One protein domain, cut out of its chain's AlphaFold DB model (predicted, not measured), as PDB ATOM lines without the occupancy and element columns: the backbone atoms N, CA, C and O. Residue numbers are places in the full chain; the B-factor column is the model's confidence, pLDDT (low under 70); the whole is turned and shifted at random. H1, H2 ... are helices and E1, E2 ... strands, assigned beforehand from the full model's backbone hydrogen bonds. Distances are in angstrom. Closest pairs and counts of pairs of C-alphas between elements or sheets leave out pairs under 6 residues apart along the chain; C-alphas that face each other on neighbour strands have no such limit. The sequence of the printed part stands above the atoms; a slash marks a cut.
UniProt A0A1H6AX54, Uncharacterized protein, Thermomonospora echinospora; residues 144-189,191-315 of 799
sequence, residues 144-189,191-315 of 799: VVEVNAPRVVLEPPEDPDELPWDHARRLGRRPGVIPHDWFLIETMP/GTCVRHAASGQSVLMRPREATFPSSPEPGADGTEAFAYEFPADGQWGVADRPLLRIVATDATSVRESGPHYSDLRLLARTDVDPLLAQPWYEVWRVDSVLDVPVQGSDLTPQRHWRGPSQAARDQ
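What this domain is: This is residues 144 to 189 and 191 to 315 of the 799 residues of an uncharacterized protein of Thermomonospora echinospora (UniProt A0A1H6AX54). Amid little regular structure, two twisted sheets face each other as a sandwich, E1-E2-E3-E4-E7, antiparallel, and E5-E6-E8-E9, mixed; residues 212 to 218 stick out. The 171 printed residues hold E1 H1 E2 E3 E4 E5 E6 E7 H2 H3 E8 E9, a mixed class, 63 residues in named elements. It is compact, radius of gyration of the C-alphas 17.8 A, spanning 51 by 37 by 33 A.

How they stand to each other: Start at E1, residues 144 to 147: N 145 and O 185 of E2, residues 183 to 188, are 2.9 A apart. In the other sheet, find E6, residues 244 to 249, parallel to E8, residues 281 to 286, with N 246 and O 282 2.9 A apart. H1, residues 164 to 170, and H2, residues 263 to 268, are on neither sheet; every O i to N i+4 pair is within hydrogen-bond range.

Where its parts are: Find C-alpha 144 at (287.905, 494.153, 246.332); E3, residues 191 to 196, runs 16.7 A; E4 is residues 202 to 206, E5 226 to 229, E7 253 to 257, H3 274 to 277; E9, residues 306 to 309, ends with C-alpha 309 at (290.288, 468.087, 247.247).

The domain as a whole: Residue 190 is cut out, a 5.9 A gap; E4 to E5 is among the long links; 55 residues are under pLDDT 70.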
ATOM      1  N   VAL A 144     287.978 494.771 245.017       87.12
ATOM      2  CA  VAL A 144     287.905 494.153 246.332       87.12
ATOM      3  C   VAL A 144     286.444 494.154 246.768       87.12
ATOM      4  O   VAL A 144     285.828 495.216 246.832       87.12
ATOM      5  N   VAL A 145     285.883 492.976 247.035       91.31
ATOM      6  CA  VAL A 145     284.511 492.819 247.546       91.31
ATOM      7  C   VAL A 145     284.555 492.194 248.928       91.31
ATOM      8  O   VAL A 145     285.275 491.224 249.152       91.31
ATOM      9  N   GLU A 146     283.749 492.711 249.848       90.25
ATOM     10  CA  GLU A 146     283.489 492.052 251.123       90.25
ATOM     11  C   GLU A 146     282.182 491.257 251.056       90.25
ATOM     12  O   GLU A 146     281.150 491.765 250.613       90.25
ATOM     13  N   VAL A 147     282.214 490.011 251.523       92.94
ATOM     14  CA  VAL A 147     281.034 489.141 251.639       92.94
ATOM     15  C   VAL A 147     280.720 488.944 253.113       92.94
ATOM     16  O   VAL A 147     281.615 488.612 253.884       92.94
ATOM     17  N   ASN A 148     279.463 489.178 253.500       90.75
ATOM     18  CA  ASN A 148     278.965 489.137 254.883       90.75
ATOM     19  C   ASN A 148     279.802 489.958 255.884       90.75
ATOM     20  O   ASN A 148     280.027 489.542 257.021       90.75
ATOM     21  N   ALA A 149     280.249 491.150 255.478       85.56
ATOM     22  CA  ALA A 149     280.880 492.081 256.406       85.56
ATOM     23  C   ALA A 149     279.944 492.384 257.596       85.56
ATOM     24  O   ALA A 149     278.733 492.576 257.406       85.56
ATOM     25  N   PRO A 150     280.465 492.438 258.834       80.94
ATOM     26  CA  PRO A 150     279.648 492.722 260.003       80.94
ATOM     27  C   PRO A 150     278.969 494.093 259.872       80.94
ATOM     28  O   PRO A 150     279.621 495.114 259.684       80.94
ATOM     29  N   ARG A 151     277.637 494.131 260.032       70.81
ATOM     30  CA  ARG A 151     276.845 495.381 259.985       70.81
ATOM     31  C   ARG A 151     277.121 496.330 261.153       70.81
ATOM     32  O   ARG A 151     276.716 497.489 261.105       70.81
ATOM     33  N   VAL A 152     277.723 495.830 262.233       58.72
ATOM     34  CA  VAL A 152     278.029 496.645 263.408       58.72
ATOM     35  C   VAL A 152     279.210 497.529 263.049       58.72
ATOM     36  O   VAL A 152     280.335 497.044 262.987       58.72
ATOM     37  N   VAL A 153     278.890 498.801 262.803       49.88
ATOM     38  CA  VAL A 153     279.788 499.946 262.646       49.88
ATOM     39  C   VAL A 153     281.053 499.718 263.471       49.88
ATOM     40  O   VAL A 153     281.058 499.910 264.687       49.88
ATOM     41  N   LEU A 154     282.125 499.280 262.808       54.59
ATOM     42  CA  LEU A 154     283.454 499.645 263.263       54.59
ATOM     43  C   LEU A 154     283.406 501.169 263.288       54.59
ATOM     44  O   LEU A 154     283.030 501.777 262.282       54.59
ATOM     45  N   GLU A 155     283.658 501.781 264.446       61.16
ATOM     46  CA  GLU A 155     283.959 503.210 264.459       61.16
ATOM     47  C   GLU A 155     284.935 503.451 263.301       61.16
ATOM     48  O   GLU A 155     285.861 502.647 263.141       61.16
ATOM     49  N   PRO A 156     284.668 504.426 262.411       62.69
ATOM     50  CA  PRO A 156     285.521 504.629 261.254       62.69
ATOM     51  C   PRO A 156     286.965 504.714 261.745       62.69
ATOM     52  O   PRO A 156     287.201 505.314 262.802       62.69
ATOM     53  N   PRO A 157     287.907 504.065 261.044       65.38
ATOM     54  CA  PRO A 157     289.274 504.042 261.504       65.38
ATOM     55  C   PRO A 157     289.757 505.470 261.751       65.38
ATOM     56  O   PRO A 157     289.462 506.386 260.984       65.38
ATOM     57  N   GLU A 158     290.468 505.669 262.865       75.06
ATOM     58  CA  GLU A 158     291.074 506.969 263.188       75.06
ATOM     59  C   GLU A 158     292.000 507.443 262.056       75.06
ATOM     60  O   GLU A 158     292.192 508.644 261.871       75.06
ATOM     61  N   ASP A 159     292.548 506.486 261.303       74.06
ATOM     62  CA  ASP A 159     293.291 506.687 260.072       74.06
ATOM     63  C   ASP A 159     292.387 506.393 258.852       74.06
ATOM     64  O   ASP A 159     291.985 505.244 258.665       74.06
ATOM     65  N   PRO A 160     292.056 507.389 258.009       71.12
ATOM     66  CA  PRO A 160     291.210 507.187 256.831       71.12
ATOM     67  C   PRO A 160     291.837 506.275 255.763       71.12
ATOM     68  O   PRO A 160     291.107 505.804 254.890       71.12
ATOM     69  N   ASP A 161     293.145 506.010 255.837       72.50
ATOM     70  CA  ASP A 161     293.855 505.098 254.936       72.50
ATOM     71  C   ASP A 161     293.950 503.660 255.504       72.50
ATOM     72  O   ASP A 161     294.371 502.737 254.799       72.50
ATOM     73  N   GLU A 162     293.543 503.429 256.763       63.91
ATOM     74  CA  GLU A 162     293.485 502.089 257.363       63.91
ATOM     75  C   GLU A 162     292.314 501.305 256.756       63.91
ATOM     76  O   GLU A 162     291.145 501.683 256.866       63.91
ATOM     77  N   LEU A 163     292.617 500.165 256.131       65.31
ATOM     78  CA  LEU A 163     291.580 499.281 255.609       65.31
ATOM     79  C   LEU A 163     290.685 498.794 256.768       65.31
ATOM     80  O   LEU A 163     291.214 498.421 257.822       65.31
ATOM     81  N   PRO A 164     289.352 498.699 256.585       63.72
ATOM     82  CA  PRO A 164     288.417 498.240 257.624       63.72
ATOM     83  C   PRO A 164     288.834 496.924 258.298       63.72
ATOM     84  O   PRO A 164     288.612 496.700 259.488       63.72
ATOM     85  N   TRP A 165     289.509 496.065 257.541       60.31
ATOM     86  CA  TRP A 165     290.088 494.817 258.010       60.31
ATOM     87  C   TRP A 165     291.231 494.971 259.019       60.31
ATOM     88  O   TRP A 165     291.270 494.276 260.040       60.31
ATOM     89  N   ASP A 166     292.185 495.856 258.728       65.50
ATOM     90  CA  ASP A 166     293.323 496.110 259.609       65.50
ATOM     91  C   ASP A 166     292.838 496.770 260.898       65.50
ATOM     92  O   ASP A 166     293.266 496.377 261.987       65.50
ATOM     93  N   HIS A 167     291.826 497.629 260.776       68.00
ATOM     94  CA  HIS A 167     291.107 498.202 261.902       68.00
ATOM     95  C   HIS A 167     290.439 497.127 262.779       68.00
ATOM     96  O   HIS A 167     290.646 497.085 263.996       68.00
ATOM     97  N   ALA A 168     289.693 496.195 262.175       63.28
ATOM     98  CA  ALA A 168     289.040 495.096 262.891       63.28
ATOM     99  C   ALA A 168     290.047 494.185 263.618       63.28
ATOM    100  O   ALA A 168     289.812 493.787 264.765       63.28
ATOM    101  N   ARG A 169     291.196 493.890 262.990       64.19
ATOM    102  CA  ARG A 169     292.301 493.144 263.620       64.19
ATOM    103  C   ARG A 169     292.954 493.928 264.758       64.19
ATOM    104  O   ARG A 169     293.219 493.349 265.812       64.19
ATOM    105  N   ARG A 170     293.207 495.229 264.562       67.50
ATOM    106  CA  ARG A 170     293.835 496.133 265.543       67.50
ATOM    107  C   ARG A 170     293.016 496.241 266.822       67.50
ATOM    108  O   ARG A 170     293.586 496.224 267.911       67.50
ATOM    109  N   LEU A 171     291.690 496.272 266.704       60.22
ATOM    110  CA  LEU A 171     290.784 496.303 267.853       60.22
ATOM    111  C   LEU A 171     290.801 495.017 268.699       60.22
ATOM    112  O   LEU A 171     290.138 494.977 269.738       60.22
ATOM    113  N   GLY A 172     291.559 493.983 268.303       51.50
ATOM    114  CA  GLY A 172     291.949 492.872 269.176       51.50
ATOM    115  C   GLY A 172     290.772 492.138 269.814       51.50
ATOM    116  O   GLY A 172     290.882 491.633 270.936       51.50
ATOM    117  N   ARG A 173     289.612 492.117 269.150       46.22
ATOM    118  CA  ARG A 173     288.420 491.512 269.733       46.22
ATOM    119  C   ARG A 173     288.534 489.994 269.640       46.22
ATOM    120  O   ARG A 173     288.869 489.434 268.603       46.22
ATOM    121  N   ARG A 174     288.317 489.371 270.797       47.59
ATOM    122  CA  ARG A 174     288.445 487.939 271.095       47.59
ATOM    123  C   ARG A 174     287.857 487.045 269.982       47.59
ATOM    124  O   ARG A 174     286.881 487.461 269.351       47.59
ATOM    125  N   PRO A 175     288.372 485.810 269.804       44.06
ATOM    126  CA  PRO A 175     287.700 484.775 269.014       44.06
ATOM    127  C   PRO A 175     286.207 484.734 269.388       44.06
ATOM    128  O   PRO A 175     285.882 484.606 270.568       44.06
ATOM    129  N   GLY A 176     285.319 484.967 268.415       54.66
ATOM    130  CA  GLY A 176     283.862 485.042 268.616       54.66
ATOM    131  C   GLY A 176     283.177 486.361 268.220       54.66
ATOM    132  O   GLY A 176     281.953 486.409 268.223       54.66
ATOM    133  N   VAL A 177     283.919 487.424 267.872       63.66
ATOM    134  CA  VAL A 177     283.323 488.696 267.381       63.66
ATOM    135  C   VAL A 177     283.370 488.827 265.852       63.66
ATOM    136  O   VAL A 177     282.535 489.514 265.269       63.66
ATOM    137  N   ILE A 178     284.323 488.163 265.199       74.75
ATOM    138  CA  ILE A 178     284.447 488.130 263.739       74.75
ATOM    139  C   ILE A 178     283.478 487.063 263.203       74.75
ATOM    140  O   ILE A 178     283.629 485.902 263.599       74.75
ATOM    141  N   PRO A 179     282.506 487.407 262.332       85.19
ATOM    142  CA  PRO A 179     281.635 486.411 261.714       85.19
ATOM    143  C   PRO A 179     282.457 485.365 260.950       85.19
ATOM    144  O   PRO A 179     283.390 485.709 260.221       85.19
ATOM    145  N   HIS A 180     282.128 484.084 261.125       89.06
ATOM    146  CA  HIS A 180     282.800 482.977 260.430       89.06
ATOM    147  C   HIS A 180     282.502 482.940 258.928       89.06
ATOM    148  O   HIS A 180     283.121 482.195 258.188       89.06
ATOM    149  N   ASP A 181     281.541 483.723 258.471       91.69
ATOM    150  CA  ASP A 181     281.131 483.848 257.083       91.69
ATOM    151  C   ASP A 181     281.599 485.165 256.449       91.69
ATOM    152  O   ASP A 181     281.172 485.471 255.338       91.69
ATOM    153  N   TRP A 182     282.476 485.932 257.115       91.81
ATOM    154  CA  TRP A 182     283.051 487.160 256.559       91.81
ATOM    155  C   TRP A 182     284.288 486.873 255.699       91.81
ATOM    156  O   TRP A 182     285.299 486.334 256.174       91.81
ATOM    157  N   PHE A 183     284.225 487.300 254.435       93.75
ATOM    158  CA  PHE A 183     285.299 487.145 253.456       93.75
ATOM    159  C   PHE A 183     285.681 488.456 252.781       93.75
ATOM    160  O   PHE A 183     284.842 489.331 252.567       93.75
ATOM    161  N   LEU A 184     286.945 488.533 252.374       90.50
ATOM    162  CA  LEU A 184     287.469 489.544 251.465       90.50
ATOM    163  C   LEU A 184     287.862 488.870 250.151       90.50
ATOM    164  O   LEU A 184     288.680 487.950 250.150       90.50
ATOM    165  N   ILE A 185     287.300 489.322 249.039       93.69
ATOM    166  CA  ILE A 185     287.578 488.802 247.703       93.69
ATOM    167  C   ILE A 185     288.374 489.851 246.949       93.69
ATOM    168  O   ILE A 185     287.861 490.923 246.656       93.69
ATOM    169  N   GLU A 186     289.614 489.532 246.616       90.44
ATOM    170  CA  GLU A 186     290.487 490.368 245.801       90.44
ATOM    171  C   GLU A 186     290.595 489.739 244.410       90.44
ATOM    172  O   GLU A 186     291.258 488.712 244.223       90.44
ATOM    173  N   THR A 187     289.945 490.349 243.423       88.25
ATOM    174  CA  THR A 187     290.118 489.978 242.016       88.25
ATOM    175  C   THR A 187     291.324 490.728 241.468       88.25
ATOM    176  O   THR A 187     291.395 491.950 241.549       88.25
ATOM    177  N   MET A 188     292.293 489.998 240.930       87.50
ATOM    178  CA  MET A 188     293.539 490.505 240.359       87.50
ATOM    179  C   MET A 188     293.622 490.118 238.875       87.50
ATOM    180  O   MET A 188     292.979 489.153 238.458       87.50
ATOM    181  N   PRO A 189     294.489 490.764 238.070       79.62
ATOM    182  CA  PRO A 189     294.672 490.383 236.666       79.62
ATOM    183  C   PRO A 189     295.050 488.901 236.470       79.62
ATOM    184  O   PRO A 189     294.693 488.290 235.463       79.62
ATOM    185  N   GLY A 191     294.286 486.302 238.781       89.12
ATOM    186  CA  GLY A 191     293.430 485.370 239.523       89.12
ATOM    187  C   GLY A 191     292.601 486.023 240.626       89.12
ATOM    188  O   GLY A 191     292.552 487.240 240.742       89.12
ATOM    189  N   THR A 192     291.986 485.206 241.477       93.12
ATOM    190  CA  THR A 192     291.127 485.663 242.579       93.12
ATOM    191  C   THR A 192     291.647 485.126 243.907       93.12
ATOM    192  O   THR A 192     291.930 483.935 244.030       93.12
ATOM    193  N   CYS A 193     291.784 485.995 244.905       94.25
ATOM    194  CA  CYS A 193     292.163 485.638 246.268       94.25
ATOM    195  C   CYS A 193     290.964 485.834 247.198       94.25
ATOM    196  O   CYS A 193     290.458 486.945 247.318       94.25
ATOM    197  N   VAL A 194     290.520 484.773 247.863       95.56
ATOM    198  CA  VAL A 194     289.466 484.830 248.878       95.56
ATOM    199  C   VAL A 194     290.113 484.686 250.243       95.56
ATOM    200  O   VAL A 194     290.711 483.653 250.533       95.56
ATOM    201  N   ARG A 195     290.000 485.704 251.091       92.25
ATOM    202  CA  ARG A 195     290.531 485.705 252.457       92.25
ATOM    203  C   ARG A 195     289.401 485.519 253.452       92.25
ATOM    204  O   ARG A 195     288.411 486.239 253.393       92.25
ATOM    205  N   HIS A 196     289.571 484.594 254.385       92.81
ATOM    206  CA  HIS A 196     288.605 484.330 255.444       92.81
ATOM    207  C   HIS A 196     289.000 485.061 256.731       92.81
ATOM    208  O   HIS A 196     290.119 484.913 257.230       92.81
ATOM    209  N   ALA A 197     288.081 485.864 257.273       86.00
ATOM    210  CA  ALA A 197     288.363 486.763 258.391       86.00
ATOM    211  C   ALA A 197     288.701 486.062 259.686       86.00
ATOM    212  O   ALA A 197     289.681 486.426 260.343       86.00
ATOM    213  N   ALA A 198     287.924 485.041 260.029       84.88
ATOM    214  CA  ALA A 198     288.085 484.376 261.305       84.88
ATOM    215  C   ALA A 198     289.354 483.507 261.347       84.88
ATOM    216  O   ALA A 198     290.030 483.484 262.374       84.88
ATOM    217  N   SER A 199     289.720 482.835 260.245       85.44
ATOM    218  CA  SER A 199     290.935 482.000 260.208       85.44
ATOM    219  C   SER A 199     292.203 482.764 259.823       85.44
ATOM    220  O   SER A 199     293.310 482.316 260.118       85.44
ATOM    221  N   GLY A 200     292.073 483.894 259.122       83.25
ATOM    222  CA  GLY A 200     293.199 484.602 258.511       83.25
ATOM    223  C   GLY A 200     293.849 483.857 257.337       83.25
ATOM    224  O   GLY A 200     294.852 484.338 256.807       83.25
ATOM    225  N   GLN A 201     293.301 482.707 256.930       88.38
ATOM    226  CA  GLN A 201     293.725 481.965 255.743       88.38
ATOM    227  C   GLN A 201     293.161 482.612 254.475       88.38
ATOM    228  O   GLN A 201     292.171 483.342 254.501       88.38
ATOM    229  N   SER A 202     293.803 482.335 253.349       91.88
ATOM    230  CA  SER A 202     293.444 482.834 252.029       91.88
ATOM    231  C   SER A 202     293.531 481.709 251.003       91.88
ATOM    232  O   SER A 202     294.508 480.960 250.994       91.88
ATOM    233  N   VAL A 203     292.542 481.608 250.120       94.69
ATOM    234  CA  VAL A 203     292.540 480.695 248.977       94.69
ATOM    235  C   VAL A 203     292.711 481.501 247.701       94.69
ATOM    236  O   VAL A 203     291.915 482.373 247.373       94.69
ATOM    237  N   LEU A 204     293.775 481.199 246.978       94.12
ATOM    238  CA  LEU A 204     294.192 481.865 245.765       94.12
ATOM    239  C   LEU A 204     293.938 480.954 244.563       94.12
ATOM    240  O   LEU A 204     294.568 479.907 244.414       94.12
ATOM    241  N   MET A 205     293.042 481.381 243.684       94.75
ATOM    242  CA  MET A 205     292.693 480.713 242.435       94.75
ATOM    243  C   MET A 205     293.371 481.455 241.283       94.75
ATOM    244  O   MET A 205     293.044 482.604 240.996       94.75
ATOM    245  N   ARG A 206     294.353 480.819 240.646       90.81
ATOM    246  CA  ARG A 206     295.145 481.387 239.552       90.81
ATOM    247  C   ARG A 206     295.036 480.521 238.299       90.81
ATOM    248  O   ARG A 206     295.491 479.372 238.322       90.81
ATOM    249  N   PRO A 207     294.504 481.063 237.195       86.62
ATOM    250  CA  PRO A 207     294.805 480.556 235.863       86.62
ATOM    251  C   PRO A 207     296.324 480.610 235.633       86.62
ATOM    252  O   PRO A 207     297.015 481.412 236.271       86.62
ATOM    253  N   ARG A 208     296.877 479.787 234.738       77.00
ATOM    254  CA  ARG A 208     298.282 479.953 234.350       77.00
ATOM    255  C   ARG A 208     298.465 481.332 233.716       77.00
ATOM    256  O   ARG A 208     297.607 481.823 232.979       77.00
ATOM    257  N   GLU A 209     299.579 481.974 234.047       68.38
ATOM    258  CA  GLU A 209     299.988 483.197 233.361       68.38
ATOM    259  C   GLU A 209     300.204 482.894 231.876       68.38
ATOM    260  O   GLU A 209     300.604 481.784 231.527       68.38
ATOM    261  N   ALA A 210     299.939 483.877 231.011       63.16
ATOM    262  CA  ALA A 210     300.148 483.713 229.578       63.16
ATOM    263  C   ALA A 210     301.586 483.242 229.300       63.16
ATOM    264  O   ALA A 210     302.559 483.826 229.787       63.16
ATOM    265  N   THR A 211     301.716 482.180 228.514       55.00
ATOM    266  CA  THR A 211     302.999 481.603 228.135       55.00
ATOM    267  C   THR A 211     303.760 482.581 227.247       55.00
ATOM    268  O   THR A 211     303.390 482.878 226.110       55.00
ATOM    269  N   PHE A 212     304.870 483.089 227.778       60.34
ATOM    270  CA  PHE A 212     305.899 483.742 226.981       60.34
ATOM    271  C   PHE A 212     306.690 482.662 226.219       60.34
ATOM    272  O   PHE A 212     306.862 481.549 226.725       60.34
ATOM    273  N   PRO A 213     307.219 482.963 225.020       50.62
ATOM    274  CA  PRO A 213     307.746 481.966 224.082       50.62
ATOM    275  C   PRO A 213     309.028 481.261 224.562       50.62
ATOM    276  O   PRO A 213     309.572 480.414 223.861       50.62
ATOM    277  N   SER A 214     309.526 481.588 225.757       50.28
ATOM    278  CA  SER A 214     310.576 480.831 226.437       50.28
ATOM    279  C   SER A 214     310.090 479.501 227.033       50.28
ATOM    280  O   SER A 214     310.932 478.677 227.387       50.28
ATOM    281  N   SER A 215     308.773 479.270 227.132       45.22
ATOM    282  CA  SER A 215     308.193 477.991 227.554       45.22
ATOM    283  C   SER A 215     307.798 477.144 226.330       45.22
ATOM    284  O   SER A 215     306.988 477.598 225.523       45.22
ATOM    285  N   PRO A 216     308.351 475.931 226.152       42.94
ATOM    286  CA  PRO A 216     308.196 475.125 224.938       42.94
ATOM    287  C   PRO A 216     306.853 474.383 224.798       42.94
ATOM    288  O   PRO A 216     306.721 473.591 223.868       42.94
ATOM    289  N   GLU A 217     305.863 474.610 225.669       52.47
ATOM    290  CA  GLU A 217     304.548 473.953 225.582       52.47
ATOM    291  C   GLU A 217     303.462 474.914 225.063       52.47
ATOM    292  O   GLU A 217     302.806 475.597 225.852       52.47
ATOM    293  N   PRO A 218     303.249 474.996 223.736       49.53
ATOM    294  CA  PRO A 218     302.124 475.728 223.171       49.53
ATOM    295  C   PRO A 218     300.801 475.024 223.515       49.53
ATOM    296  O   PRO A 218     300.607 473.864 223.154       49.53
ATOM    297  N   GLY A 219     299.864 475.736 224.156       53.66
ATOM    298  CA  GLY A 219     298.437 475.378 224.114       53.66
ATOM    299  C   GLY A 219     297.691 475.137 225.432       53.66
ATOM    300  O   GLY A 219     296.530 474.743 225.364       53.66
ATOM    301  N   ALA A 220     298.278 475.373 226.610       58.19
ATOM    302  CA  ALA A 220     297.573 475.118 227.878       58.19
ATOM    303  C   ALA A 220     296.639 476.261 228.336       58.19
ATOM    304  O   ALA A 220     295.602 475.978 228.934       58.19
ATOM    305  N   ASP A 221     296.942 477.517 227.989       63.81
ATOM    306  CA  ASP A 221     296.394 478.723 228.649       63.81
ATOM    307  C   ASP A 221     294.925 479.086 228.320       63.81
ATOM    308  O   ASP A 221     294.468 480.202 228.595       63.81
ATOM    309  N   GLY A 222     294.211 478.193 227.637       71.12
ATOM    310  CA  GLY A 222     292.766 478.269 227.403       71.12
ATOM    311  C   GLY A 222     291.991 477.171 228.134       71.12
ATOM    312  O   GLY A 222     290.775 477.087 227.990       71.12
ATOM    313  N   THR A 223     292.677 476.311 228.891       83.25
ATOM    314  CA  THR A 223     292.072 475.195 229.636       83.25
ATOM    315  C   THR A 223     291.856 475.522 231.113       83.25
ATOM    316  O   THR A 223     291.310 474.710 231.862       83.25
ATOM    317  N   GLU A 224     292.248 476.716 231.556       86.88
ATOM    318  CA  GLU A 224     291.993 477.197 232.906       86.88
ATOM    319  C   GLU A 224     290.621 477.849 233.018       86.88
ATOM    320  O   GLU A 224     290.274 478.775 232.282       86.88
ATOM    321  N   ALA A 225     289.856 477.375 233.990       91.38
ATOM    322  CA  ALA A 225     288.631 478.001 234.436       91.38
ATOM    323  C   ALA A 225     288.397 477.636 235.895       91.38
ATOM    324  O   ALA A 225     288.701 476.515 236.321       91.38
ATOM    325  N   PHE A 226     287.823 478.569 236.643       95.31
ATOM    326  CA  PHE A 226     287.245 478.273 237.940       95.31
ATOM    327  C   PHE A 226     285.981 479.085 238.187       95.31
ATOM    328  O   PHE A 226     285.805 480.172 237.643       95.31
ATOM    329  N   ALA A 227     285.132 478.542 239.048       95.50
ATOM    330  CA  ALA A 227     284.004 479.226 239.646       95.50
ATOM    331  C   ALA A 227     284.020 478.989 241.155       95.50
ATOM    332  O   ALA A 227     284.490 477.944 241.619       95.50
ATOM    333  N   TYR A 228     283.509 479.948 241.916       96.56
ATOM    334  CA  TYR A 228     283.355 479.816 243.361       96.56
ATOM    335  C   TYR A 228     281.999 480.328 243.854       96.56
ATOM    336  O   TYR A 228     281.404 481.218 243.250       96.56
ATOM    337  N   GLU A 229     281.536 479.777 244.971       96.06
ATOM    338  CA  GLU A 229     280.269 480.115 245.627       96.06
ATOM    339  C   GLU A 229     280.466 480.131 247.144       96.06
ATOM    340  O   GLU A 229     281.212 479.309 247.681       96.06
ATOM    341  N   PHE A 230     279.765 481.039 247.829       96.38
ATOM    342  CA  PHE A 230     279.585 481.015 249.282       96.38
ATOM    343  C   PHE A 230     278.202 480.429 249.591       96.38
ATOM    344  O   PHE A 230     277.212 481.157 249.468       96.38
ATOM    345  N   PRO A 231     278.093 479.133 249.939       94.69
ATOM    346  CA  PRO A 231     276.797 478.510 250.169       94.69
ATOM    347  C   PRO A 231     276.059 479.204 251.313       94.69
ATOM    348  O   PRO A 231     276.641 479.462 252.367       94.69
ATOM    349  N   ALA A 232     274.763 479.465 251.135       93.19
ATOM    350  CA  ALA A 232     273.943 480.111 252.165       93.19
ATOM    351  C   ALA A 232     273.860 479.294 253.471       93.19
ATOM    352  O   ALA A 232     273.590 479.846 254.536       93.19
ATOM    353  N   ASP A 233     274.086 477.980 253.392       93.31
ATOM    354  CA  ASP A 233     274.109 477.037 254.509       93.31
ATOM    355  C   ASP A 233     275.529 476.667 254.981       93.31
ATOM    356  O   ASP A 233     275.679 475.757 255.804       93.31
ATOM    357  N   GLY A 234     276.560 477.359 254.481       92.94
ATOM    358  CA  GLY A 234     277.959 477.115 254.818       92.94
ATOM    359  C   GLY A 234     278.252 477.302 256.311       92.94
ATOM    360  O   GLY A 234     277.795 478.251 256.949       92.94
ATOM    361  N   GLN A 235     279.031 476.388 256.888       92.19
ATOM    362  CA  GLN A 235     279.429 476.381 258.293       92.19
ATOM    363  C   GLN A 235     280.904 475.995 258.440       92.19
ATOM    364  O   GLN A 235     281.352 474.949 257.969       92.19
ATOM    365  N   TRP A 236     281.679 476.818 259.149       90.25
ATOM    366  CA  TRP A 236     283.087 476.509 259.386       90.25
ATOM    367  C   TRP A 236     283.249 475.231 260.212       90.25
ATOM    368  O   TRP A 236     282.605 475.056 261.244       90.25
ATOM    369  N   GLY A 237     284.143 474.355 259.759       84.25
ATOM    370  CA  GLY A 237     284.474 473.110 260.442       84.25
ATOM    371  C   GLY A 237     283.461 471.985 260.218       84.25
ATOM    372  O   GLY A 237     283.529 470.945 260.871       84.25
ATOM    373  N   VAL A 238     282.514 472.173 259.294       87.06
ATOM    374  CA  VAL A 238     281.556 471.138 258.903       87.06
ATOM    375  C   VAL A 238     281.880 470.681 257.481       87.06
ATOM    376  O   VAL A 238     281.700 471.421 256.519       87.06
ATOM    377  N   ALA A 239     282.379 469.451 257.350       80.44
ATOM    378  CA  ALA A 239     282.940 468.940 256.098       80.44
ATOM    379  C   ALA A 239     281.949 468.895 254.916       80.44
ATOM    380  O   ALA A 239     282.377 469.016 253.776       80.44
ATOM    381  N   ASP A 240     280.648 468.720 255.170       85.69
ATOM    382  CA  ASP A 240     279.597 468.672 254.141       85.69
ATOM    383  C   ASP A 240     278.970 470.044 253.835       85.69
ATOM    384  O   ASP A 240     278.194 470.182 252.888       85.69
ATOM    385  N   ARG A 241     279.320 471.070 254.617       89.31
ATOM    386  CA  ARG A 241     278.806 472.438 254.495       89.31
ATOM    387  C   ARG A 241     279.958 473.443 254.552       89.31
ATOM    388  O   ARG A 241     280.020 474.233 255.487       89.31
ATOM    389  N   PRO A 242     280.893 473.428 253.588       93.12
ATOM    390  CA  PRO A 242     281.993 474.386 253.562       93.12
ATOM    391  C   PRO A 242     281.471 475.809 253.348       93.12
ATOM    392  O   PRO A 242     280.419 476.019 252.746       93.12
ATOM    393  N   LEU A 243     282.232 476.798 253.811       95.25
ATOM    394  CA  LEU A 243     281.890 478.207 253.623       95.25
ATOM    395  C   LEU A 243     282.205 478.713 252.209       95.25
ATOM    396  O   LEU A 243     281.622 479.699 251.772       95.25
ATOM    397  N   LEU A 244     283.122 478.050 251.500       96.62
ATOM    398  CA  LEU A 244     283.482 478.352 250.115       96.62
ATOM    399  C   LEU A 244     283.551 477.057 249.296       96.62
ATOM    400  O   LEU A 244     284.339 476.163 249.606       96.62
ATOM    401  N   ARG A 245     282.781 476.971 248.213       96.56
ATOM    402  CA  ARG A 245     282.931 475.919 247.200       96.56
ATOM    403  C   ARG A 245     283.686 476.467 246.010       96.56
ATOM    404  O   ARG A 245     283.403 477.573 245.563       96.56
ATOM    405  N   ILE A 246     284.625 475.690 245.489       96.94
ATOM    406  CA  ILE A 246     285.384 476.023 244.286       96.94
ATOM    407  C   ILE A 246     285.247 474.863 243.308       96.94
ATOM    408  O   ILE A 246     285.493 473.718 243.676       96.94
ATOM    409  N   VAL A 247     284.912 475.153 242.056       96.69
ATOM    410  CA  VAL A 247     284.996 474.203 240.941       96.69
ATOM    411  C   VAL A 247     286.051 474.727 239.991       96.69
ATOM    412  O   VAL A 247     285.936 475.849 239.508       96.69
ATOM    413  N   ALA A 248     287.092 473.947 239.735       95.81
ATOM    414  CA  ALA A 248     288.217 474.392 238.928       95.81
ATOM    415  C   ALA A 248     288.709 473.288 237.993       95.81
ATOM    416  O   ALA A 248     288.714 472.109 238.352       95.81
ATOM    417  N   THR A 249     289.192 473.664 236.811       94.56
ATOM    418  CA  THR A 249     289.912 472.717 235.951       94.56
ATOM    419  C   THR A 249     291.237 472.295 236.588       94.56
ATOM    420  O   THR A 249     291.784 473.001 237.443       94.56
ATOM    421  N   ASP A 250     291.797 471.161 236.166       89.69
ATOM    422  CA  ASP A 250     293.115 470.705 236.644       89.69
ATOM    423  C   ASP A 250     294.250 471.687 236.310       89.69
ATOM    424  O   ASP A 250     295.240 471.775 237.039       89.69
ATOM    425  N   ALA A 251     294.098 472.461 235.233       87.81
ATOM    426  CA  ALA A 251     295.065 473.476 234.829       87.81
ATOM    427  C   ALA A 251     295.060 474.711 235.754       87.81
ATOM    428  O   ALA A 251     296.067 475.418 235.847       87.81
ATOM    429  N   THR A 252     293.965 474.951 236.487       90.31
ATOM    430  CA  THR A 252     293.850 476.085 237.409       90.31
ATOM    431  C   THR A 252     294.551 475.789 238.734       90.31
ATOM    432  O   THR A 252     294.202 474.856 239.468       90.31
ATOM    433  N   SER A 253     295.517 476.628 239.102       91.81
ATOM    434  CA  SER A 253     296.199 476.537 240.390       91.81
ATOM    435  C   SER A 253     295.291 477.073 241.493       91.81
ATOM    436  O   SER A 253     295.015 478.266 241.538       91.81
ATOM    437  N   VAL A 254     294.877 476.216 242.425       93.19
ATOM    438  CA  VAL A 254     294.145 476.623 243.636       93.19
ATOM    439  C   VAL A 254     295.067 476.394 244.819       93.19
ATOM    440  O   VAL A 254     295.451 475.246 245.070       93.19
ATOM    441  N   ARG A 255     295.464 477.477 245.495       91.38
ATOM    442  CA  ARG A 255     296.438 477.435 246.584       91.38
ATOM    443  C   ARG A 255     295.931 478.043 247.871       91.38
ATOM    444  O   ARG A 255     295.275 479.072 247.848       91.38
ATOM    445  N   GLU A 256     296.277 477.427 248.987       89.12
ATOM    446  CA  GLU A 256     296.020 477.977 250.317       89.12
ATOM    447  C   GLU A 256     297.258 478.730 250.815       89.12
ATOM    448  O   GLU A 256     298.370 478.220 250.699       89.12
ATOM    449  N   SER A 257     297.078 479.915 251.398       82.00
ATOM    450  CA  SER A 257     298.129 480.677 252.080       82.00
ATOM    451  C   SER A 257     297.596 481.279 253.384       82.00
ATOM    452  O   SER A 257     296.429 481.646 253.467       82.00
ATOM    453  N   GLY A 258     298.421 481.390 254.427       71.75
ATOM    454  CA  GLY A 258     298.007 481.982 255.705       71.75
ATOM    455  C   GLY A 258     298.743 481.408 256.917       71.75
ATOM    456  O   GLY A 258     299.591 480.527 256.762       71.75
ATOM    457  N   PRO A 259     298.457 481.912 258.133       57.62
ATOM    458  CA  PRO A 259     299.002 481.357 259.362       57.62
ATOM    459  C   PRO A 259     298.445 479.946 259.562       57.62
ATOM    460  O   PRO A 259     297.310 479.757 259.988       57.62
ATOM    461  N   HIS A 260     299.257 478.945 259.245       57.44
ATOM    462  CA  HIS A 260     298.959 477.571 259.603       57.44
ATOM    463  C   HIS A 260     299.440 477.338 261.037       57.44
ATOM    464  O   HIS A 260     300.627 477.476 261.356       57.44
ATOM    465  N   TYR A 261     298.507 477.023 261.931       52.50
ATOM    466  CA  TYR A 261     298.842 476.500 263.247       52.50
ATOM    467  C   TYR A 261     299.292 475.060 263.027       52.50
ATOM    468  O   TYR A 261     298.473 474.155 262.954       52.50
ATOM    469  N   SER A 262     300.591 474.859 262.814       45.69
ATOM    470  CA  SER A 262     301.144 473.515 262.667       45.69
ATOM    471  C   SER A 262     300.788 472.651 263.881       45.69
ATOM    472  O   SER A 262     300.721 473.160 265.006       45.69
ATOM    473  N   ASP A 263     300.629 471.342 263.672       45.88
ATOM    474  CA  ASP A 263     300.349 470.362 264.735       45.88
ATOM    475  C   ASP A 263     301.319 470.494 265.926       45.88
ATOM    476  O   ASP A 263     300.937 470.309 267.074       45.88
ATOM    477  N   LEU A 264     302.563 470.926 265.688       39.16
ATOM    478  CA  LEU A 264     303.559 471.188 266.734       39.16
ATOM    479  C   LEU A 264     303.223 472.390 267.638       39.16
ATOM    480  O   LEU A 264     303.568 472.374 268.818       39.16
ATOM    481  N   ARG A 265     302.551 473.429 267.125       42.28
ATOM    482  CA  ARG A 265     302.054 474.553 267.941       42.28
ATOM    483  C   ARG A 265     300.745 474.212 268.654       42.28
ATOM    484  O   ARG A 265     300.564 474.675 269.774       42.28
ATOM    485  N   LEU A 266     299.891 473.387 268.045       43.12
ATOM    486  CA  LEU A 266     298.698 472.804 268.680       43.12
ATOM    487  C   LEU A 266     299.067 471.857 269.836       43.12
ATOM    488  O   LEU A 266     298.406 471.859 270.866       43.12
ATOM    489  N   LEU A 267     300.172 471.114 269.719       40.56
ATOM    490  CA  LEU A 267     300.703 470.274 270.801       40.56
ATOM    491  C   LEU A 267     301.296 471.089 271.966       40.56
ATOM    492  O   LEU A 267     301.319 470.609 273.096       40.56
ATOM    493  N   ALA A 268     301.774 472.311 271.706       44.38
ATOM    494  CA  ALA A 268     302.424 473.167 272.702       44.38
ATOM    495  C   ALA A 268     301.476 474.173 273.386       44.38
ATOM    496  O   ALA A 268     301.872 474.828 274.350       44.38
ATOM    497  N   ARG A 269     300.242 474.331 272.894       41.84
ATOM    498  CA  ARG A 269     299.253 475.280 273.417       41.84
ATOM    499  C   ARG A 269     297.882 474.627 273.536       41.84
ATOM    500  O   ARG A 269     297.251 474.312 272.536       41.84
ATOM    501  N   THR A 270     297.406 474.470 274.767       46.91
ATOM    502  CA  THR A 270     296.093 473.889 275.096       46.91
ATOM    503  C   THR A 270     294.902 474.814 274.800       46.91
ATOM    504  O   THR A 270     293.767 474.426 275.059       46.91
ATOM    505  N   ASP A 271     295.131 476.020 274.273       54.28
ATOM    506  CA  ASP A 271     294.130 477.079 274.081       54.28
ATOM    507  C   ASP A 271     293.853 477.451 272.609       54.28
ATOM    508  O   ASP A 271     293.104 478.393 272.349       54.28
ATOM    509  N   VAL A 272     294.429 476.739 271.632       57.09
ATOM    510  CA  VAL A 272     294.157 476.996 270.205       57.09
ATOM    511  C   VAL A 272     292.851 476.314 269.796       57.09
ATOM    512  O   VAL A 272     292.713 475.101 269.929       57.09
ATOM    513  N   ASP A 273     291.902 477.098 269.277       65.12
ATOM    514  CA  ASP A 273     290.626 476.600 268.757       65.12
ATOM    515  C   ASP A 273     290.867 475.586 267.615       65.12
ATOM    516  O   ASP A 273     291.450 475.964 266.590       65.12
ATOM    517  N   PRO A 274     290.434 474.315 267.746       68.12
ATOM    518  CA  PRO A 274     290.593 473.291 266.711       68.12
ATOM    519  C   PRO A 274     289.998 473.688 265.354       68.12
ATOM    520  O   PRO A 274     290.443 473.182 264.323       68.12
ATOM    521  N   LEU A 275     289.017 474.600 265.336       71.44
ATOM    522  CA  LEU A 275     288.414 475.115 264.106       71.44
ATOM    523  C   LEU A 275     289.429 475.860 263.228       71.44
ATOM    524  O   LEU A 275     289.331 475.794 262.005       71.44
ATOM    525  N   LEU A 276     290.462 476.481 263.816       71.50
ATOM    526  CA  LEU A 276     291.517 477.186 263.072       71.50
ATOM    527  C   LEU A 276     292.357 476.264 262.174       71.50
ATOM    528  O   LEU A 276     292.995 476.744 261.238       71.50
ATOM    529  N   ALA A 277     292.359 474.957 262.447       70.69
ATOM    530  CA  ALA A 277     293.056 473.956 261.644       70.69
ATOM    531  C   ALA A 277     292.174 473.339 260.543       70.69
ATOM    532  O   ALA A 277     292.690 472.637 259.672       70.69
ATOM    533  N   GLN A 278     290.857 473.577 260.564       80.88
ATOM    534  CA  GLN A 278     289.941 472.986 259.592       80.88
ATOM    535  C   GLN A 278     289.776 473.881 258.356       80.88
ATOM    536  O   GLN A 278     289.579 475.094 258.498       80.88
ATOM    537  N   PRO A 279     289.816 473.303 257.139       86.25
ATOM    538  CA  PRO A 279     289.548 474.059 255.926       86.25
ATOM    539  C   PRO A 279     288.108 474.578 255.960       86.25
ATOM    540  O   PRO A 279     287.166 473.860 256.287       86.25
ATOM    541  N   TRP A 280     287.937 475.845 255.607       93.06
ATOM    542  CA  TRP A 280     286.633 476.494 255.442       93.06
ATOM    543  C   TRP A 280     286.141 476.427 253.988       93.06
ATOM    544  O   TRP A 280     285.117 477.013 253.653       93.06
ATOM    545  N   TYR A 281     286.861 475.713 253.123       94.62
ATOM    546  CA  TYR A 281     286.597 475.630 251.693       94.62
ATOM    547  C   TYR A 281     286.718 474.192 251.172       94.62
ATOM    548  O   TYR A 281     287.393 473.357 251.777       94.62
ATOM    549  N   GLU A 282     286.130 473.927 250.007       94.56
ATOM    550  CA  GLU A 282     286.323 472.691 249.244       94.56
ATOM    551  C   GLU A 282     286.639 472.977 247.770       94.56
ATOM    552  O   GLU A 282     286.173 473.971 247.210       94.56
ATOM    553  N   VAL A 283     287.431 472.106 247.134       95.69
ATOM    554  CA  VAL A 283     287.809 472.245 245.719       95.69
ATOM    555  C   VAL A 283     287.419 471.003 244.927       95.69
ATOM    556  O   VAL A 283     288.040 469.948 245.065       95.69
ATOM    557  N   TRP A 284     286.448 471.151 244.038       96.56
ATOM    558  CA  TRP A 284     286.052 470.164 243.043       96.56
ATOM    559  C   TRP A 284     286.861 470.344 241.761       96.56
ATOM    560  O   TRP A 284     287.080 471.466 241.296       96.56
ATOM    561  N   ARG A 285     287.305 469.227 241.181       96.19
ATOM    562  CA  ARG A 285     288.092 469.230 239.943       96.19
ATOM    563  C   ARG A 285     287.285 468.722 238.762       96.19
ATOM    564  O   ARG A 285     286.558 467.738 238.890       96.19
ATOM    565  N   VAL A 286     287.455 469.369 237.615       95.19
ATOM    566  CA  VAL A 286     286.820 468.983 236.350       95.19
ATOM    567  C   VAL A 286     287.836 468.912 235.213       95.19
ATOM    568  O   VAL A 286     288.873 469.576 235.243       95.19
ATOM    569  N   ASP A 287     287.530 468.098 234.205       90.50
ATOM    570  CA  ASP A 287     288.417 467.864 233.060       90.50
ATOM    571  C   ASP A 287     288.358 468.981 232.018       90.50
ATOM    572  O   ASP A 287     289.343 469.243 231.326       90.50
ATOM    573  N   SER A 288     287.209 469.647 231.891       88.75
ATOM    574  CA  SER A 288     286.983 470.667 230.873       88.75
ATOM    575  C   SER A 288     286.599 472.010 231.477       88.75
ATOM    576  O   SER A 288     285.827 472.083 232.428       88.75
ATOM    577  N   VAL A 289     287.040 473.095 230.834       87.38
ATOM    578  CA  VAL A 289     286.532 474.457 231.084       87.38
ATOM    579  C   VAL A 289     285.014 474.531 230.925       87.38
ATOM    580  O   VAL A 289     284.366 475.328 231.588       87.38
ATOM    581  N   LEU A 290     284.435 473.694 230.062       85.56
ATOM    582  CA  LEU A 290     282.989 473.652 229.838       85.56
ATOM    583  C   LEU A 290     282.208 473.036 231.004       85.56
ATOM    584  O   LEU A 290     281.004 473.252 231.094       85.56
ATOM    585  N   ASP A 291     282.887 472.275 231.862       91.50
ATOM    586  CA  ASP A 291     282.297 471.634 233.038       91.50
ATOM    587  C   ASP A 291     282.408 472.530 234.286       91.50
ATOM    588  O   ASP A 291     281.840 472.207 235.332       91.50
ATOM    589  N   VAL A 292     283.126 473.657 234.183       92.69
ATOM    590  CA  VAL A 292     283.147 474.704 235.207       92.69
ATOM    591  C   VAL A 292     281.868 475.538 235.067       92.69
ATOM    592  O   VAL A 292     281.634 476.106 233.996       92.69
ATOM    593  N   PRO A 293     281.028 475.628 236.114       92.94
ATOM    594  CA  PRO A 293     279.832 476.463 236.084       92.94
ATOM    595  C   PRO A 293     280.156 477.938 235.845       92.94
ATOM    596  O   PRO A 293     281.281 478.392 236.040       92.94
ATOM    597  N   VAL A 294     279.155 478.719 235.445       88.19
ATOM    598  CA  VAL A 294     279.323 480.174 235.329       88.19
ATOM    599  C   VAL A 294     279.532 480.756 236.729       88.19
ATOM    600  O   VAL A 294     278.827 480.379 237.668       88.19
ATOM    601  N   GLN A 295     280.492 481.670 236.884       91.12
ATOM    602  CA  GLN A 295     280.718 482.368 238.150       91.12
ATOM    603  C   GLN A 295     279.409 483.011 238.647       91.12
ATOM    604  O   GLN A 295     278.713 483.674 237.883       91.12
ATOM    605  N   GLY A 296     279.067 482.790 239.920       86.81
ATOM    606  CA  GLY A 296     277.814 483.265 240.523       86.81
ATOM    607  C   GLY A 296     276.609 482.324 240.381       86.81
ATOM    608  O   GLY A 296     275.538 482.663 240.874       86.81
ATOM    609  N   SER A 297     276.761 481.162 239.737       90.25
ATOM    610  CA  SER A 297     275.752 480.090 239.774       90.25
ATOM    611  C   SER A 297     275.930 479.162 240.982       90.25
ATOM    612  O   SER A 297     277.035 479.048 241.514       90.25
ATOM    613  N   ASP A 298     274.854 478.474 241.374       92.25
ATOM    614  CA  ASP A 298     274.877 477.483 242.456       92.25
ATOM    615  C   ASP A 298     275.811 476.309 242.104       92.25
ATOM    616  O   ASP A 298     275.611 475.597 241.109       92.25
ATOM    617  N   LEU A 299     276.819 476.048 242.938       94.75
ATOM    618  CA  LEU A 299     277.808 474.991 242.725       94.75
ATOM    619  C   LEU A 299     277.338 473.689 243.376       94.75
ATOM    620  O   LEU A 299     277.884 473.217 244.374       94.75
ATOM    621  N   THR A 300     276.313 473.080 242.777       93.38
ATOM    622  CA  THR A 300     275.832 471.755 243.195       93.38
ATOM    623  C   THR A 300     276.720 470.651 242.607       93.38
ATOM    624  O   THR A 300     276.794 470.552 241.375       93.38
ATOM    625  N   PRO A 301     277.335 469.779 243.438       92.00
ATOM    626  CA  PRO A 301     278.204 468.702 242.973       92.00
ATOM    627  C   PRO A 301     277.587 467.842 241.867       92.00
ATOM    628  O   PRO A 301     276.505 467.272 242.023       92.00
ATOM    629  N   GLN A 302     278.298 467.720 240.748       94.44
ATOM    630  CA  GLN A 302     277.890 466.893 239.612       94.44
ATOM    631  C   GLN A 302     278.644 465.562 239.600       94.44
ATOM    632  O   GLN A 302     279.775 465.459 240.063       94.44
ATOM    633  N   ARG A 303     278.054 464.526 238.984       91.88
ATOM    634  CA  ARG A 303     278.661 463.177 238.916       91.88
ATOM    635  C   ARG A 303     280.034 463.131 238.238       91.88
ATOM    636  O   ARG A 303     280.794 462.207 238.500       91.88
ATOM    637  N   HIS A 304     280.311 464.066 237.334       91.75
ATOM    638  CA  HIS A 304     281.575 464.137 236.598       91.75
ATOM    639  C   HIS A 304     282.630 464.994 237.313       91.75
ATOM    640  O   HIS A 304     283.763 465.070 236.843       91.75
ATOM    641  N   TRP A 305     282.290 465.632 238.438       94.69
ATOM    642  CA  TRP A 305     283.263 466.348 239.251       94.69
ATOM    643  C   TRP A 305     284.039 465.353 240.108       94.69
ATOM    644  O   TRP A 305     283.470 464.460 240.741       94.69
ATOM    645  N   ARG A 306     285.359 465.509 240.152       93.69
ATOM    646  CA  ARG A 306     286.209 464.760 241.075       93.69
ATOM    647  C   ARG A 306     286.130 465.401 242.455       93.69
ATOM    648  O   ARG A 306     286.216 466.625 242.551       93.69
ATOM    649  N   GLY A 307     285.960 464.534 243.460       80.88
ATOM    650  CA  GLY A 307     285.641 464.837 244.859       80.88
ATOM    651  C   GLY A 307     286.420 465.987 245.496       80.88
ATOM    652  O   GLY A 307     287.476 466.371 244.985       80.88
ATOM    653  N   PRO A 308     285.927 466.504 246.637       82.00
ATOM    654  CA  PRO A 308     286.507 467.672 247.269       82.00
ATOM    655  C   PRO A 308     287.958 467.371 247.643       82.00
ATOM    656  O   PRO A 308     288.269 466.513 248.470       82.00
ATOM    657  N   SER A 309     288.861 468.070 246.972       80.19
ATOM    658  CA  SER A 309     290.288 468.087 247.247       80.19
ATOM    659  C   SER A 309     290.613 469.320 248.084       80.19
ATOM    660  O   SER A 309     289.965 470.362 247.960       80.19
ATOM    661  N   GLN A 310     291.618 469.220 248.952       76.56
ATOM    662  CA  GLN A 310     292.178 470.416 249.575       76.56
ATOM    663  C   GLN A 310     293.030 471.165 248.545       76.56
ATOM    664  O   GLN A 310     293.702 470.552 247.711       76.56
ATOM    665  N   ALA A 311     293.008 472.498 248.607       73.50
ATOM    666  CA  ALA A 311     293.889 473.326 247.789       73.50
ATOM    667  C   ALA A 311     295.354 472.967 248.063       73.50
ATOM    668  O   ALA A 311     295.722 472.594 249.180       73.50
ATOM    669  N   ALA A 312     296.200 473.096 247.042       69.38
ATOM    670  CA  ALA A 312     297.627 472.888 247.220       69.38
ATOM    671  C   ALA A 312     298.154 473.961 248.180       69.38
ATOM    672  O   ALA A 312     297.997 475.151 247.935       69.38
ATOM    673  N   ARG A 313     298.764 473.572 249.293       64.56
ATOM    674  CA  ARG A 313     299.261 474.556 250.256       64.56
ATOM    675  C   ARG A 313     300.471 475.274 249.663       64.56
ATOM    676  O   ARG A 313     301.453 474.615 249.311       64.56
ATOM    677  N   ASP A 314     300.416 476.604 249.575       54.81
ATOM    678  CA  ASP A 314     301.631 477.405 249.476       54.81
ATOM    679  C   ASP A 314     302.328 477.238 250.819       54.81
ATOM    680  O   ASP A 314     301.956 477.839 251.827       54.81
ATOM    681  N   GLN A 315     303.298 476.328 250.845       53.00
ATOM    682  CA  GLN A 315     304.077 476.067 252.040       53.00
ATOM    683  C   GLN A 315     304.718 477.385 252.440       53.00
ATOM    684  O   GLN A 315     305.523 477.953 251.697       53.00
TER     685      GLN A 315